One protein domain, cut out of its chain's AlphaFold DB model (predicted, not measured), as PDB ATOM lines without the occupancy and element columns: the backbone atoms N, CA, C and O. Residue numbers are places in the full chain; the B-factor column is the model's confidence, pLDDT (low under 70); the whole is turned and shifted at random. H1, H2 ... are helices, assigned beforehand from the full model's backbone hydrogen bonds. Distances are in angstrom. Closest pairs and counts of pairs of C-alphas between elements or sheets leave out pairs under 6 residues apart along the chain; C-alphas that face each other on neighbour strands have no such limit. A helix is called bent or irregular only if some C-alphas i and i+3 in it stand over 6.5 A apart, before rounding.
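What this domain is: This is residues 114 to 207 of the 331 residues of the protein "Dimer_Tnp_hAT domain-containing protein" of Rhizophagus irregularis (UniProt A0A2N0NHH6). Two long helices, H2 and H3, form a splayed hairpin on one side of a small cluster of crossed helices; H1 packs on H2, H6 packs on H3, and H1 and H6 meet, which closes a ring of contacts. Short H5 packs on H6, and H4, a single turn, makes a corner at the end of H3. The printed part has 94 residues with six named helices, H1 to H6 in chain order, and no named strand; the class is all helix. It is compact, with a radius of gyration of the C-alphas of 12.5 A and spans of 36 by 30 by 26 A.

How they stand to each other: H1, residues 114 to 120, touches residues 137 to 141 alone of H2, residues 133 to 147, about perpendicular at 88 degrees; their closest C-alphas, Leu 116 and Ile 137, are 5.8 A apart. H2 and H3, residues 152 to 166, form a helical hairpin at a steep tilt of 38 degrees, closest at C-alphas 142 and 155, 5.9 A. H4, residues 170 to 173, touches H3 only at the corner, closest at C-alphas 165 and 172, 5.3 A. H5, residues 183 to 188, and H6, residues 196 to 205, form a second helical hairpin at a shallow tilt of 32 degrees, closest at C-alphas 187 and 198, 5.8 A. H6 touches H3, only just about perpendicular at 70.1 degrees, closest at C-alphas 158 and 196, 5.6 A. H6 touches H1 at a steep tilt of 45 degrees, opposite ways, closest at C-alphas 120 and 201, 5.9 A. H3 and H5 are apart. In H1, H2, H3, H5 and H6 every O i to N i+4 pair is within hydrogen-bond range; H4 is too short for one.

Where its parts are: H1 begins at C-alpha 114, (-24.834, 4.368, -28.807). H2 and H3 are each 21.1 A long; H3 begins at C-alpha 152, (-37.957, -10.219, -14.178). H6, 14.4 A long, ends at C-alpha 205, (-30.225, -1.291, -35.323).

The domain as a whole: The C-alphas farthest apart, Ile 152 and Lys 179, are 37.7 A apart. The link from H1 to H2 is long, with 12 residues. The printed part has no cut, and no printed residue is under 70 in pLDDT.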
ATOM      1  N   PHE A 114     -26.019   4.486 -27.955       94.50
ATOM      2  CA  PHE A 114     -24.834   4.368 -28.807       94.50
ATOM      3  C   PHE A 114     -23.926   3.236 -28.326       94.50
ATOM      4  O   PHE A 114     -23.592   2.325 -29.087       94.50
ATOM      5  N   ILE A 115     -23.618   3.232 -27.028       96.19
ATOM      6  CA  ILE A 115     -22.755   2.228 -26.396       96.19
ATOM      7  C   ILE A 115     -23.404   0.836 -26.422       96.19
ATOM      8  O   ILE A 115     -22.730  -0.151 -26.722       96.19
ATOM      9  N   LEU A 116     -24.708   0.727 -26.138       97.62
ATOM     10  CA  LEU A 116     -25.438  -0.543 -26.203       97.62
ATOM     11  C   LEU A 116     -25.466  -1.083 -27.635       97.62
ATOM     12  O   LEU A 116     -25.201  -2.264 -27.842       97.62
ATOM     13  N   THR A 117     -25.742  -0.243 -28.633       96.88
ATOM     14  CA  THR A 117     -25.776  -0.696 -30.035       96.88
ATOM     15  C   THR A 117     -24.390  -1.125 -30.512       96.88
ATOM     16  O   THR A 117     -24.266  -2.146 -31.186       96.88
ATOM     17  N   TYR A 118     -23.336  -0.415 -30.097       96.75
ATOM     18  CA  TYR A 118     -21.952  -0.829 -30.327       96.75
ATOM     19  C   TYR A 118     -21.632  -2.179 -29.681       96.75
ATOM     20  O   TYR A 118     -21.047  -3.050 -30.326       96.75
ATOM     21  N   PHE A 119     -22.062  -2.389 -28.431       97.69
ATOM     22  CA  PHE A 119     -21.955  -3.692 -27.784       97.69
ATOM     23  C   PHE A 119     -22.659  -4.764 -28.620       97.69
ATOM     24  O   PHE A 119     -22.043  -5.773 -28.924       97.69
ATOM     25  N   LEU A 120     -23.889  -4.528 -29.081       97.69
ATOM     26  CA  LEU A 120     -24.665  -5.476 -29.895       97.69
ATOM     27  C   LEU A 120     -24.137  -5.652 -31.329       97.69
ATOM     28  O   LEU A 120     -24.634  -6.503 -32.070       97.69
ATOM     29  N   HIS A 121     -23.137  -4.885 -31.759       95.75
ATOM     30  CA  HIS A 121     -22.564  -5.050 -33.085       95.75
ATOM     31  C   HIS A 121     -21.679  -6.306 -33.132       95.75
ATOM     32  O   HIS A 121     -20.662  -6.374 -32.440       95.75
ATOM     33  N   PRO A 122     -21.987  -7.304 -33.979       94.69
ATOM     34  CA  PRO A 122     -21.342  -8.617 -33.931       94.69
ATOM     35  C   PRO A 122     -19.855  -8.605 -34.313       94.69
ATOM     36  O   PRO A 122     -19.130  -9.525 -33.933       94.69
ATOM     37  N   GLY A 123     -19.407  -7.568 -35.029       92.25
ATOM     38  CA  GLY A 123     -17.995  -7.323 -35.340       92.25
ATOM     39  C   GLY A 123     -17.197  -6.602 -34.249       92.25
ATOM     40  O   GLY A 123     -15.978  -6.647 -34.307       92.25
ATOM     41  N   TYR A 124     -17.860  -5.961 -33.278       92.75
ATOM     42  CA  TYR A 124     -17.189  -5.203 -32.212       92.75
ATOM     43  C   TYR A 124     -17.408  -5.834 -30.838       92.75
ATOM     44  O   TYR A 124     -16.466  -5.989 -30.077       92.75
ATOM     45  N   ARG A 125     -18.641  -6.236 -30.506       93.50
ATOM     46  CA  ARG A 125     -18.999  -6.947 -29.264       93.50
ATOM     47  C   ARG A 125     -18.511  -6.275 -27.977       93.50
ATOM     48  O   ARG A 125     -18.180  -6.944 -26.999       93.50
ATOM     49  N   GLY A 126     -18.449  -4.945 -27.974       93.31
ATOM     50  CA  GLY A 126     -17.934  -4.170 -26.845       93.31
ATOM     51  C   GLY A 126     -16.410  -4.212 -26.679       93.31
ATOM     52  O   GLY A 126     -15.909  -3.797 -25.636       93.31
ATOM     53  N   GLU A 127     -15.664  -4.694 -27.673       93.25
ATOM     54  CA  GLU A 127     -14.205  -4.601 -27.702       93.25
ATOM     55  C   GLU A 127     -13.760  -3.134 -27.605       93.25
ATOM     56  O   GLU A 127     -14.404  -2.236 -28.147       93.25
ATOM     57  N   GLY A 128     -12.702  -2.869 -26.840       94.12
ATOM     58  CA  GLY A 128     -12.243  -1.508 -26.554       94.12
ATOM     59  C   GLY A 128     -13.040  -0.753 -25.482       94.12
ATOM     60  O   GLY A 128     -12.596   0.311 -25.063       94.12
ATOM     61  N   LEU A 129     -14.165  -1.274 -24.974       95.75
ATOM     62  CA  LEU A 129     -14.852  -0.660 -23.829       95.75
ATOM     63  C   LEU A 129     -14.068  -0.871 -22.525       95.75
ATOM     64  O   LEU A 129     -13.541  -1.956 -22.264       95.75
ATOM     65  N   LYS A 130     -14.034   0.155 -21.669       95.19
ATOM     66  CA  LYS A 130     -13.348   0.099 -20.369       95.19
ATOM     67  C   LYS A 130     -14.062  -0.804 -19.357       95.19
ATOM     68  O   LYS A 130     -15.254  -1.110 -19.454       95.19
ATOM     69  N   GLN A 131     -13.318  -1.213 -18.328       92.25
ATOM     70  CA  GLN A 131     -13.866  -1.968 -17.202       92.25
ATOM     71  C   GLN A 131     -15.015  -1.196 -16.527       92.25
ATOM     72  O   GLN A 131     -14.963   0.020 -16.377       92.25
ATOM     73  N   GLY A 132     -16.067  -1.911 -16.120       91.88
ATOM     74  CA  GLY A 132     -17.267  -1.321 -15.511       91.88
ATOM     75  C   GLY A 132     -18.368  -0.951 -16.511       91.88
ATOM     76  O   GLY A 132     -19.530  -0.859 -16.113       91.88
ATOM     77  N   MET A 133     -18.059  -0.851 -17.809       95.69
ATOM     78  CA  MET A 133     -19.073  -0.590 -18.841       95.69
ATOM     79  C   MET A 133     -20.113  -1.700 -18.945       95.69
ATOM     80  O   MET A 133     -21.281  -1.407 -19.186       95.69
ATOM     81  N   TRP A 134     -19.724  -2.951 -18.682       95.75
ATOM     82  CA  TRP A 134     -20.657  -4.079 -18.634       95.75
ATOM     83  C   TRP A 134     -21.862  -3.790 -17.733       95.75
ATOM     84  O   TRP A 134     -22.988  -3.918 -18.193       95.75
ATOM     85  N   THR A 135     -21.631  -3.333 -16.499       96.38
ATOM     86  CA  THR A 135     -22.702  -3.066 -15.531       96.38
ATOM     87  C   THR A 135     -23.661  -1.986 -16.027       96.38
ATOM     88  O   THR A 135     -24.873  -2.127 -15.881       96.38
ATOM     89  N   LYS A 136     -23.135  -0.922 -16.653       97.06
ATOM     90  CA  LYS A 136     -23.956   0.154 -17.231       97.06
ATOM     91  C   LYS A 136     -24.791  -0.353 -18.410       97.06
ATOM     92  O   LYS A 136     -25.984  -0.090 -18.476       97.06
ATOM     93  N   ILE A 137     -24.170  -1.111 -19.315       97.81
ATOM     94  CA  ILE A 137     -24.812  -1.661 -20.519       97.81
ATOM     95  C   ILE A 137     -25.897  -2.668 -20.145       97.81
ATOM     96  O   ILE A 137     -27.005  -2.595 -20.670       97.81
ATOM     97  N   SER A 138     -25.604  -3.587 -19.222       97.06
ATOM     98  CA  SER A 138     -26.560  -4.596 -18.773       97.06
ATOM     99  C   SER A 138     -27.735  -3.972 -18.026       97.06
ATOM    100  O   SER A 138     -28.866  -4.410 -18.207       97.06
ATOM    101  N   ALA A 139     -27.499  -2.948 -17.198       96.94
ATOM    102  CA  ALA A 139     -28.573  -2.210 -16.531       96.94
ATOM    103  C   ALA A 139     -29.475  -1.505 -17.554       96.94
ATOM    104  O   ALA A 139     -30.683  -1.710 -17.549       96.94
ATOM    105  N   TYR A 140     -28.879  -0.780 -18.503       97.50
ATOM    106  CA  TYR A 140     -29.624  -0.066 -19.538       97.50
ATOM    107  C   TYR A 140     -30.444  -1.003 -20.444       97.50
ATOM    108  O   TYR A 140     -31.599  -0.721 -20.756       97.50
ATOM    109  N   ALA A 141     -29.883  -2.153 -20.828       97.44
ATOM    110  CA  ALA A 141     -30.604  -3.165 -21.599       97.44
ATOM    111  C   ALA A 141     -31.810  -3.735 -20.829       97.44
ATOM    112  O   ALA A 141     -32.882  -3.894 -21.412       97.44
ATOM    113  N   GLN A 142     -31.657  -3.999 -19.525       95.56
ATOM    114  CA  GLN A 142     -32.759  -4.441 -18.662       95.56
ATOM    115  C   GLN A 142     -33.831  -3.360 -18.503       95.56
ATOM    116  O   GLN A 142     -35.013  -3.686 -18.558       95.56
ATOM    117  N   ASP A 143     -33.447  -2.087 -18.377       95.44
ATOM    118  CA  ASP A 143     -34.397  -0.971 -18.309       95.44
ATOM    119  C   ASP A 143     -35.220  -0.855 -19.599       95.44
ATOM    120  O   ASP A 143     -36.445  -0.728 -19.541       95.44
ATOM    121  N   ILE A 144     -34.584  -0.987 -20.771       94.56
ATOM    122  CA  ILE A 144     -35.295  -1.069 -22.058       94.56
ATOM    123  C   ILE A 144     -36.265  -2.255 -22.059       94.56
ATOM    124  O   ILE A 144     -37.423  -2.105 -22.451       94.56
ATOM    125  N   TRP A 145     -35.816  -3.427 -21.605       92.38
ATOM    126  CA  TRP A 145     -36.635  -4.639 -21.561       92.38
ATOM    127  C   TRP A 145     -37.862  -4.470 -20.661       92.38
ATOM    128  O   TRP A 145     -38.993  -4.720 -21.079       92.38
ATOM    129  N   LYS A 146     -37.660  -3.936 -19.457       93.19
ATOM    130  CA  LYS A 146     -38.725  -3.606 -18.510       93.19
ATOM    131  C   LYS A 146     -39.718  -2.605 -19.100       93.19
ATOM    132  O   LYS A 146     -40.925  -2.800 -18.983       93.19
ATOM    133  N   ASN A 147     -39.230  -1.563 -19.771       93.12
ATOM    134  CA  ASN A 147     -40.076  -0.552 -20.412       93.12
ATOM    135  C   ASN A 147     -40.894  -1.114 -21.587       93.12
ATOM    136  O   ASN A 147     -41.938  -0.561 -21.921       93.12
ATOM    137  N   MET A 148     -40.465  -2.230 -22.185       91.25
ATOM    138  CA  MET A 148     -41.245  -2.974 -23.179       91.25
ATOM    139  C   MET A 148     -42.290  -3.921 -22.563       91.25
ATOM    140  O   MET A 148     -43.024  -4.565 -23.310       91.25
ATOM    141  N   GLY A 149     -42.399  -3.983 -21.230       92.19
ATOM    142  CA  GLY A 149     -43.417  -4.758 -20.513       92.19
ATOM    143  C   GLY A 149     -43.010  -6.187 -20.146       92.19
ATOM    144  O   GLY A 149     -43.870  -6.955 -19.723       92.19
ATOM    145  N   TYR A 150     -41.733  -6.544 -20.297       92.38
ATOM    146  CA  TYR A 150     -41.211  -7.862 -19.929       92.38
ATOM    147  C   TYR A 150     -40.957  -7.989 -18.422       92.38
ATOM    148  O   TYR A 150     -40.625  -7.007 -17.746       92.38
ATOM    149  N   ASP A 151     -41.102  -9.208 -17.896       93.12
ATOM    150  CA  ASP A 151     -40.965  -9.480 -16.467       93.12
ATOM    151  C   ASP A 151     -39.498  -9.684 -16.028       93.12
ATOM    152  O   ASP A 151     -38.551  -9.496 -16.796       93.12
ATOM    153  N   ILE A 152     -39.296 -10.005 -14.747       91.75
ATOM    154  CA  ILE A 152     -37.957 -10.219 -14.178       91.75
ATOM    155  C   ILE A 152     -37.314 -11.505 -14.725       91.75
ATOM    156  O   ILE A 152     -36.112 -11.513 -14.981       91.75
ATOM    157  N   ASN A 153     -38.090 -12.568 -14.959       93.31
ATOM    158  CA  ASN A 153     -37.558 -13.821 -15.506       93.31
ATOM    159  C   ASN A 153     -37.057 -13.605 -16.941       93.31
ATOM    160  O   ASN A 153     -36.001 -14.105 -17.328       93.31
ATOM    161  N   ASP A 154     -37.784 -12.807 -17.723       94.12
ATOM    162  CA  ASP A 154     -37.383 -12.440 -19.076       94.12
ATOM    163  C   ASP A 154     -36.082 -11.625 -19.094       94.12
ATOM    164  O   ASP A 154     -35.241 -11.806 -19.980       94.12
ATOM    165  N   GLN A 155     -35.884 -10.752 -18.099       92.94
ATOM    166  CA  GLN A 155     -34.638  -9.998 -17.929       92.94
ATOM    167  C   GLN A 155     -33.452 -10.913 -17.609       92.94
ATOM    168  O   GLN A 155     -32.374 -10.725 -18.175       92.94
ATOM    169  N   GLU A 156     -33.634 -11.931 -16.764       94.81
ATOM    170  CA  GLU A 156     -32.582 -12.914 -16.472       94.81
ATOM    171  C   GLU A 156     -32.151 -13.673 -17.736       94.81
ATOM    172  O   GLU A 156     -30.951 -13.842 -17.982       94.81
ATOM    173  N   ILE A 157     -33.110 -14.056 -18.588       96.38
ATOM    174  CA  ILE A 157     -32.830 -14.699 -19.881       96.38
ATOM    175  C   ILE A 157     -32.070 -13.745 -20.810       96.38
ATOM    176  O   ILE A 157     -31.075 -14.148 -21.419       96.38
ATOM    177  N   LEU A 158     -32.493 -12.478 -20.905       97.12
ATOM    178  CA  LEU A 158     -31.790 -11.465 -21.696       97.12
ATOM    179  C   LEU A 158     -30.332 -11.319 -21.239       97.12
ATOM    180  O   LEU A 158     -29.425 -11.325 -22.072       97.12
ATOM    181  N   ILE A 159     -30.089 -11.222 -19.930       97.50
ATOM    182  CA  ILE A 159     -28.736 -11.097 -19.376       97.50
ATOM    183  C   ILE A 159     -27.887 -12.329 -19.686       97.50
ATOM    184  O   ILE A 159     -26.735 -12.180 -20.104       97.50
ATOM    185  N   ALA A 160     -28.444 -13.535 -19.549       97.19
ATOM    186  CA  ALA A 160     -27.747 -14.764 -19.920       97.19
ATOM    187  C   ALA A 160     -27.348 -14.763 -21.407       97.19
ATOM    188  O   ALA A 160     -26.214 -15.098 -21.750       97.19
ATOM    189  N   GLN A 161     -28.237 -14.309 -22.293       97.62
ATOM    190  CA  GLN A 161     -27.929 -14.170 -23.718       97.62
ATOM    191  C   GLN A 161     -26.861 -13.110 -23.983       97.62
ATOM    192  O   GLN A 161     -25.962 -13.353 -24.786       97.62
ATOM    193  N   MET A 162     -26.908 -11.960 -23.301       97.94
ATOM    194  CA  MET A 162     -25.883 -10.915 -23.427       97.94
ATOM    195  C   MET A 162     -24.500 -11.429 -23.018       97.94
ATOM    196  O   MET A 162     -23.515 -11.119 -23.690       97.94
ATOM    197  N   LEU A 163     -24.423 -12.233 -21.951       97.00
ATOM    198  CA  LEU A 163     -23.188 -12.889 -21.515       97.00
ATOM    199  C   LEU A 163     -22.686 -13.883 -22.569       97.00
ATOM    200  O   LEU A 163     -21.536 -13.790 -22.990       97.00
ATOM    201  N   ASN A 164     -23.558 -14.758 -23.076       96.81
ATOM    202  CA  ASN A 164     -23.198 -15.712 -24.130       96.81
ATOM    203  C   ASN A 164     -22.728 -15.008 -25.411       96.81
ATOM    204  O   ASN A 164     -21.783 -15.455 -26.059       96.81
ATOM    205  N   PHE A 165     -23.359 -13.894 -25.780       97.50
ATOM    206  CA  PHE A 165     -22.972 -13.103 -26.943       97.50
ATOM    207  C   PHE A 165     -21.587 -12.468 -26.774       97.50
ATOM    208  O   PHE A 165     -20.750 -12.566 -27.684       97.50
ATOM    209  N   LYS A 166     -21.331 -11.880 -25.597       95.44
ATOM    210  CA  LYS A 166     -20.031 -11.321 -25.212       95.44
ATOM    211  C   LYS A 166     -18.929 -12.384 -25.263       95.44
ATOM    212  O   LYS A 166     -17.877 -12.137 -25.850       95.44
ATOM    213  N   ASP A 167     -19.210 -13.576 -24.745       94.94
ATOM    214  CA  ASP A 167     -18.260 -14.693 -24.678       94.94
ATOM    215  C   ASP A 167     -18.213 -15.536 -25.966       94.94
ATOM    216  O   ASP A 167     -17.484 -16.526 -26.040       94.94
ATOM    217  N   LYS A 168     -18.958 -15.138 -27.007       95.50
ATOM    218  CA  LYS A 168     -19.030 -15.818 -28.312       95.50
ATOM    219  C   LYS A 168     -19.442 -17.295 -28.189       95.50
ATOM    220  O   LYS A 168     -18.888 -18.161 -28.861       95.50
ATOM    221  N   GLN A 169     -20.421 -17.584 -27.338       95.25
ATOM    222  CA  GLN A 169     -20.917 -18.933 -27.064       95.25
ATOM    223  C   GLN A 169     -22.243 -19.232 -27.772       95.25
ATOM    224  O   GLN A 169     -22.987 -18.329 -28.160       95.25
ATOM    225  N   GLY A 170     -22.549 -20.524 -27.920       94.00
ATOM    226  CA  GLY A 170     -23.815 -20.997 -28.481       94.00
ATOM    227  C   GLY A 170     -24.062 -20.455 -29.888       94.00
ATOM    228  O   GLY A 170     -23.171 -20.487 -30.740       94.00
ATOM    229  N   THR A 171     -25.257 -19.909 -30.120       94.50
ATOM    230  CA  THR A 171     -25.622 -19.336 -31.422       94.50
ATOM    231  C   THR A 171     -24.763 -18.128 -31.824       94.50
ATOM    232  O   THR A 171     -24.698 -17.794 -33.005       94.50
ATOM    233  N   TYR A 172     -24.075 -17.489 -30.871       95.94
ATOM    234  CA  TYR A 172     -23.249 -16.302 -31.098       95.94
ATOM    235  C   TYR A 172     -21.795 -16.621 -31.466       95.94
ATOM    236  O   TYR A 172     -21.009 -15.700 -31.707       95.94
ATOM    237  N   ALA A 173     -21.415 -17.901 -31.510       94.75
ATOM    238  CA  ALA A 173     -20.059 -18.334 -31.853       94.75
ATOM    239  C   ALA A 173     -19.695 -18.084 -33.325       94.75
ATOM    240  O   ALA A 173     -18.515 -17.995 -33.665       94.75
ATOM    241  N   VAL A 174     -20.697 -17.945 -34.202       92.38
ATOM    242  CA  VAL A 174     -20.484 -17.703 -35.632       92.38
ATOM    243  C   VAL A 174     -19.753 -16.367 -35.832       92.38
ATOM    244  O   VAL A 174     -20.233 -15.329 -35.358       92.38
ATOM    245  N   PRO A 175     -18.602 -16.347 -36.530       91.88
ATOM    246  CA  PRO A 175     -17.850 -15.121 -36.754       91.88
ATOM    247  C   PRO A 175     -18.624 -14.152 -37.653       91.88
ATOM    248  O   PRO A 175     -19.368 -14.551 -38.548       91.88
ATOM    249  N   PHE A 176     -18.435 -12.856 -37.414       93.00
ATOM    250  CA  PHE A 176     -19.008 -11.808 -38.249       93.00
ATOM    251  C   PHE A 176     -18.072 -11.473 -39.412       93.00
ATOM    252  O   PHE A 176     -16.885 -11.236 -39.202       93.00
ATOM    253  N   VAL A 177     -18.611 -11.421 -40.633       90.62
ATOM    254  CA  VAL A 177     -17.850 -11.094 -41.848       90.62
ATOM    255  C   VAL A 177     -18.196  -9.669 -42.283       90.62
ATOM    256  O   VAL A 177     -19.142  -9.462 -43.041       90.62
ATOM    257  N   LYS A 178     -17.427  -8.689 -41.788       80.31
ATOM    258  CA  LYS A 178     -17.725  -7.243 -41.869       80.31
ATOM    259  C   LYS A 178     -18.072  -6.734 -43.275       80.31
ATOM    260  O   LYS A 178     -19.014  -5.965 -43.409       80.31
ATOM    261  N   LYS A 179     -17.361  -7.198 -44.310       79.38
ATOM    262  CA  LYS A 179     -17.556  -6.754 -45.705       79.38
ATOM    263  C   LYS A 179     -18.716  -7.442 -46.433       79.38
ATOM    264  O   LYS A 179     -19.157  -6.969 -47.471       79.38
ATOM    265  N   CYS A 180     -19.197  -8.578 -45.929       81.06
ATOM    266  CA  CYS A 180     -20.149  -9.420 -46.663       81.06
ATOM    267  C   CYS A 180     -21.524  -9.504 -45.999       81.06
ATOM    268  O   CYS A 180     -22.499  -9.872 -46.650       81.06
ATOM    269  N   VAL A 181     -21.610  -9.225 -44.698       86.06
ATOM    270  CA  VAL A 181     -22.809  -9.483 -43.902       86.06
ATOM    271  C   VAL A 181     -23.155  -8.247 -43.090       86.06
ATOM    272  O   VAL A 181     -22.355  -7.770 -42.296       86.06
ATOM    273  N   MET A 182     -24.383  -7.754 -43.238       87.56
ATOM    274  CA  MET A 182     -24.896  -6.696 -42.370       87.56
ATOM    275  C   MET A 182     -25.161  -7.231 -40.952       87.56
ATOM    276  O   MET A 182     -25.623  -8.370 -40.819       87.56
ATOM    277  N   PRO A 183     -24.998  -6.415 -39.890       91.88
ATOM    278  CA  PRO A 183     -25.305  -6.814 -38.513       91.88
ATOM    279  C   PRO A 183     -26.695  -7.436 -38.361       91.88
ATOM    280  O   PRO A 183     -26.849  -8.477 -37.728       91.88
ATOM    281  N   ARG A 184     -27.699  -6.855 -39.029       91.38
ATOM    282  CA  ARG A 184     -29.067  -7.381 -39.074       91.38
ATOM    283  C   ARG A 184     -29.125  -8.832 -39.559       91.38
ATOM    284  O   ARG A 184     -29.798  -9.648 -38.939       91.38
ATOM    285  N   THR A 185     -28.435  -9.160 -40.649       91.75
ATOM    286  CA  THR A 185     -28.423 -10.511 -41.230       91.75
ATOM    287  C   THR A 185     -27.769 -11.516 -40.284       91.75
ATOM    288  O   THR A 185     -28.284 -12.617 -40.117       91.75
ATOM    289  N   TRP A 186     -26.692 -11.115 -39.606       95.75
ATOM    290  CA  TRP A 186     -26.037 -11.945 -38.592       95.75
ATOM    291  C   TRP A 186     -26.942 -12.191 -37.371       95.75
ATOM    292  O   TRP A 186     -27.071 -13.315 -36.897       95.75
ATOM    293  N   TRP A 187     -27.663 -11.171 -36.897       96.44
ATOM    294  CA  TRP A 187     -28.656 -11.358 -35.832       96.44
ATOM    295  C   TRP A 187     -29.811 -12.264 -36.264       96.44
ATOM    296  O   TRP A 187     -30.331 -13.038 -35.460       96.44
ATOM    297  N   MET A 188     -30.204 -12.218 -37.539       94.31
ATOM    298  CA  MET A 188     -31.240 -13.099 -38.077       94.31
ATOM    299  C   MET A 188     -30.839 -14.575 -38.075       94.31
ATOM    300  O   MET A 188     -31.737 -15.396 -37.892       94.31
ATOM    301  N   SER A 189     -29.547 -14.902 -38.192       93.62
ATOM    302  CA  SER A 189     -29.048 -16.282 -38.098       93.62
ATOM    303  C   SER A 189     -28.911 -16.807 -36.667       93.62
ATOM    304  O   SER A 189     -28.514 -17.950 -36.489       93.62
ATOM    305  N   CYS A 190     -29.171 -15.982 -35.648       94.56
ATOM    306  CA  CYS A 190     -29.149 -16.441 -34.264       94.56
ATOM    307  C   CYS A 190     -30.463 -17.162 -33.911       94.56
ATOM    308  O   CYS A 190     -31.546 -16.597 -34.128       94.56
ATOM    309  N   ASP A 191     -30.354 -18.359 -33.329       91.31
ATOM    310  CA  ASP A 191     -31.459 -19.314 -33.138       91.31
ATOM    311  C   ASP A 191     -31.870 -19.528 -31.666       91.31
ATOM    312  O   ASP A 191     -32.593 -20.475 -31.351       91.31
ATOM    313  N   ASP A 192     -31.452 -18.646 -30.754       90.44
ATOM    314  CA  ASP A 192     -31.839 -18.725 -29.338       90.44
ATOM    315  C   ASP A 192     -33.364 -18.740 -29.144       90.44
ATOM    316  O   ASP A 192     -34.110 -18.016 -29.808       90.44
ATOM    317  N   GLN A 193     -33.823 -19.531 -28.171       90.94
ATOM    318  CA  GLN A 193     -35.222 -19.589 -27.753       90.94
ATOM    319  C   GLN A 193     -35.325 -19.374 -26.233       90.94
ATOM    320  O   GLN A 193     -34.779 -20.186 -25.484       90.94
ATOM    321  N   PRO A 194     -36.021 -18.320 -25.763       93.75
ATOM    322  CA  PRO A 194     -36.654 -17.254 -26.552       93.75
ATOM    323  C   PRO A 194     -35.617 -16.258 -27.124       93.75
ATOM    324  O   PRO A 194     -34.607 -16.014 -26.482       93.75
ATOM    325  N   PRO A 195     -35.825 -15.621 -28.292       94.81
ATOM    326  CA  PRO A 195     -34.796 -14.809 -28.966       94.81
ATOM    327  C   PRO A 195     -34.701 -13.355 -28.450       94.81
ATOM    328  O   PRO A 195     -34.771 -12.407 -29.235       94.81
ATOM    329  N   TYR A 196     -34.578 -13.142 -27.139       96.19
ATOM    330  CA  TYR A 196     -34.670 -11.808 -26.525       96.19
ATOM    331  C   TYR A 196     -33.552 -10.852 -26.946       96.19
ATOM    332  O   TYR A 196     -33.831  -9.760 -27.442       96.19
ATOM    333  N   LEU A 197     -32.290 -11.271 -26.868       97.00
ATOM    334  CA  LEU A 197     -31.172 -10.427 -27.278       97.00
ATOM    335  C   LEU A 197     -31.216 -10.089 -28.772       97.00
ATOM    336  O   LEU A 197     -30.972  -8.947 -29.158       97.00
ATOM    337  N   LYS A 198     -31.600 -11.058 -29.612       96.56
ATOM    338  CA  LYS A 198     -31.829 -10.844 -31.047       96.56
ATOM    339  C   LYS A 198     -32.891  -9.774 -31.289       96.56
ATOM    340  O   LYS A 198     -32.680  -8.878 -32.102       96.56
ATOM    341  N   GLN A 199     -34.020  -9.834 -30.583       95.44
ATOM    342  CA  GLN A 199     -35.069  -8.818 -30.698       95.44
ATOM    343  C   GLN A 199     -34.586  -7.436 -30.245       95.44
ATOM    344  O   GLN A 199     -34.874  -6.449 -30.926       95.44
ATOM    345  N   LEU A 200     -33.833  -7.360 -29.139       95.69
ATOM    346  CA  LEU A 200     -33.227  -6.112 -28.674       95.69
ATOM    347  C   LEU A 200     -32.309  -5.519 -29.744       95.69
ATOM    348  O   LEU A 200     -32.478  -4.367 -30.133       95.69
ATOM    349  N   ALA A 201     -31.378  -6.320 -30.265       96.38
ATOM    350  CA  ALA A 201     -30.424  -5.886 -31.273       96.38
ATOM    351  C   ALA A 201     -31.116  -5.377 -32.537       96.38
ATOM    352  O   ALA A 201     -30.821  -4.275 -32.994       96.38
ATOM    353  N   LEU A 202     -32.087  -6.124 -33.070       94.75
ATOM    354  CA  LEU A 202     -32.833  -5.708 -34.258       94.75
ATOM    355  C   LEU A 202     -33.580  -4.383 -34.052       94.75
ATOM    356  O   LEU A 202     -33.641  -3.582 -34.983       94.75
ATOM    357  N   LYS A 203     -34.110  -4.126 -32.847       93.75
ATOM    358  CA  LYS A 203     -34.720  -2.833 -32.501       93.75
ATOM    359  C   LYS A 203     -33.675  -1.720 -32.451       93.75
ATOM    360  O   LYS A 203     -33.881  -0.693 -33.089       93.75
ATOM    361  N   MET A 204     -32.546  -1.932 -31.774       94.25
ATOM    362  CA  MET A 204     -31.478  -0.929 -31.680       94.25
ATOM    363  C   MET A 204     -30.910  -0.553 -33.059       94.25
ATOM    364  O   MET A 204     -30.750   0.627 -33.351       94.25
ATOM    365  N   PHE A 205     -30.694  -1.532 -33.948       91.69
ATOM    366  CA  PHE A 205     -30.225  -1.291 -35.323       91.69
ATOM    367  C   PHE A 205     -31.267  -0.647 -36.244       91.69
ATOM    368  O   PHE A 205     -30.908  -0.169 -37.314       91.69
ATOM    369  N   SER A 206     -32.549  -0.654 -35.869       88.56
ATOM    370  CA  SER A 206     -33.607  -0.017 -36.666       88.56
ATOM    371  C   SER A 206     -33.702   1.495 -36.459       88.56
ATOM    372  O   SER A 206     -34.412   2.166 -37.208       88.56
ATOM    373  N   VAL A 207     -33.009   2.035 -35.453       86.88
ATOM    374  CA  VAL A 207     -33.035   3.466 -35.159       86.88
ATOM    375  C   VAL A 207     -32.019   4.192 -36.032       86.88
ATOM    376  O   VAL A 207     -30.830   3.877 -36.011       86.88
TER     377      VAL A 207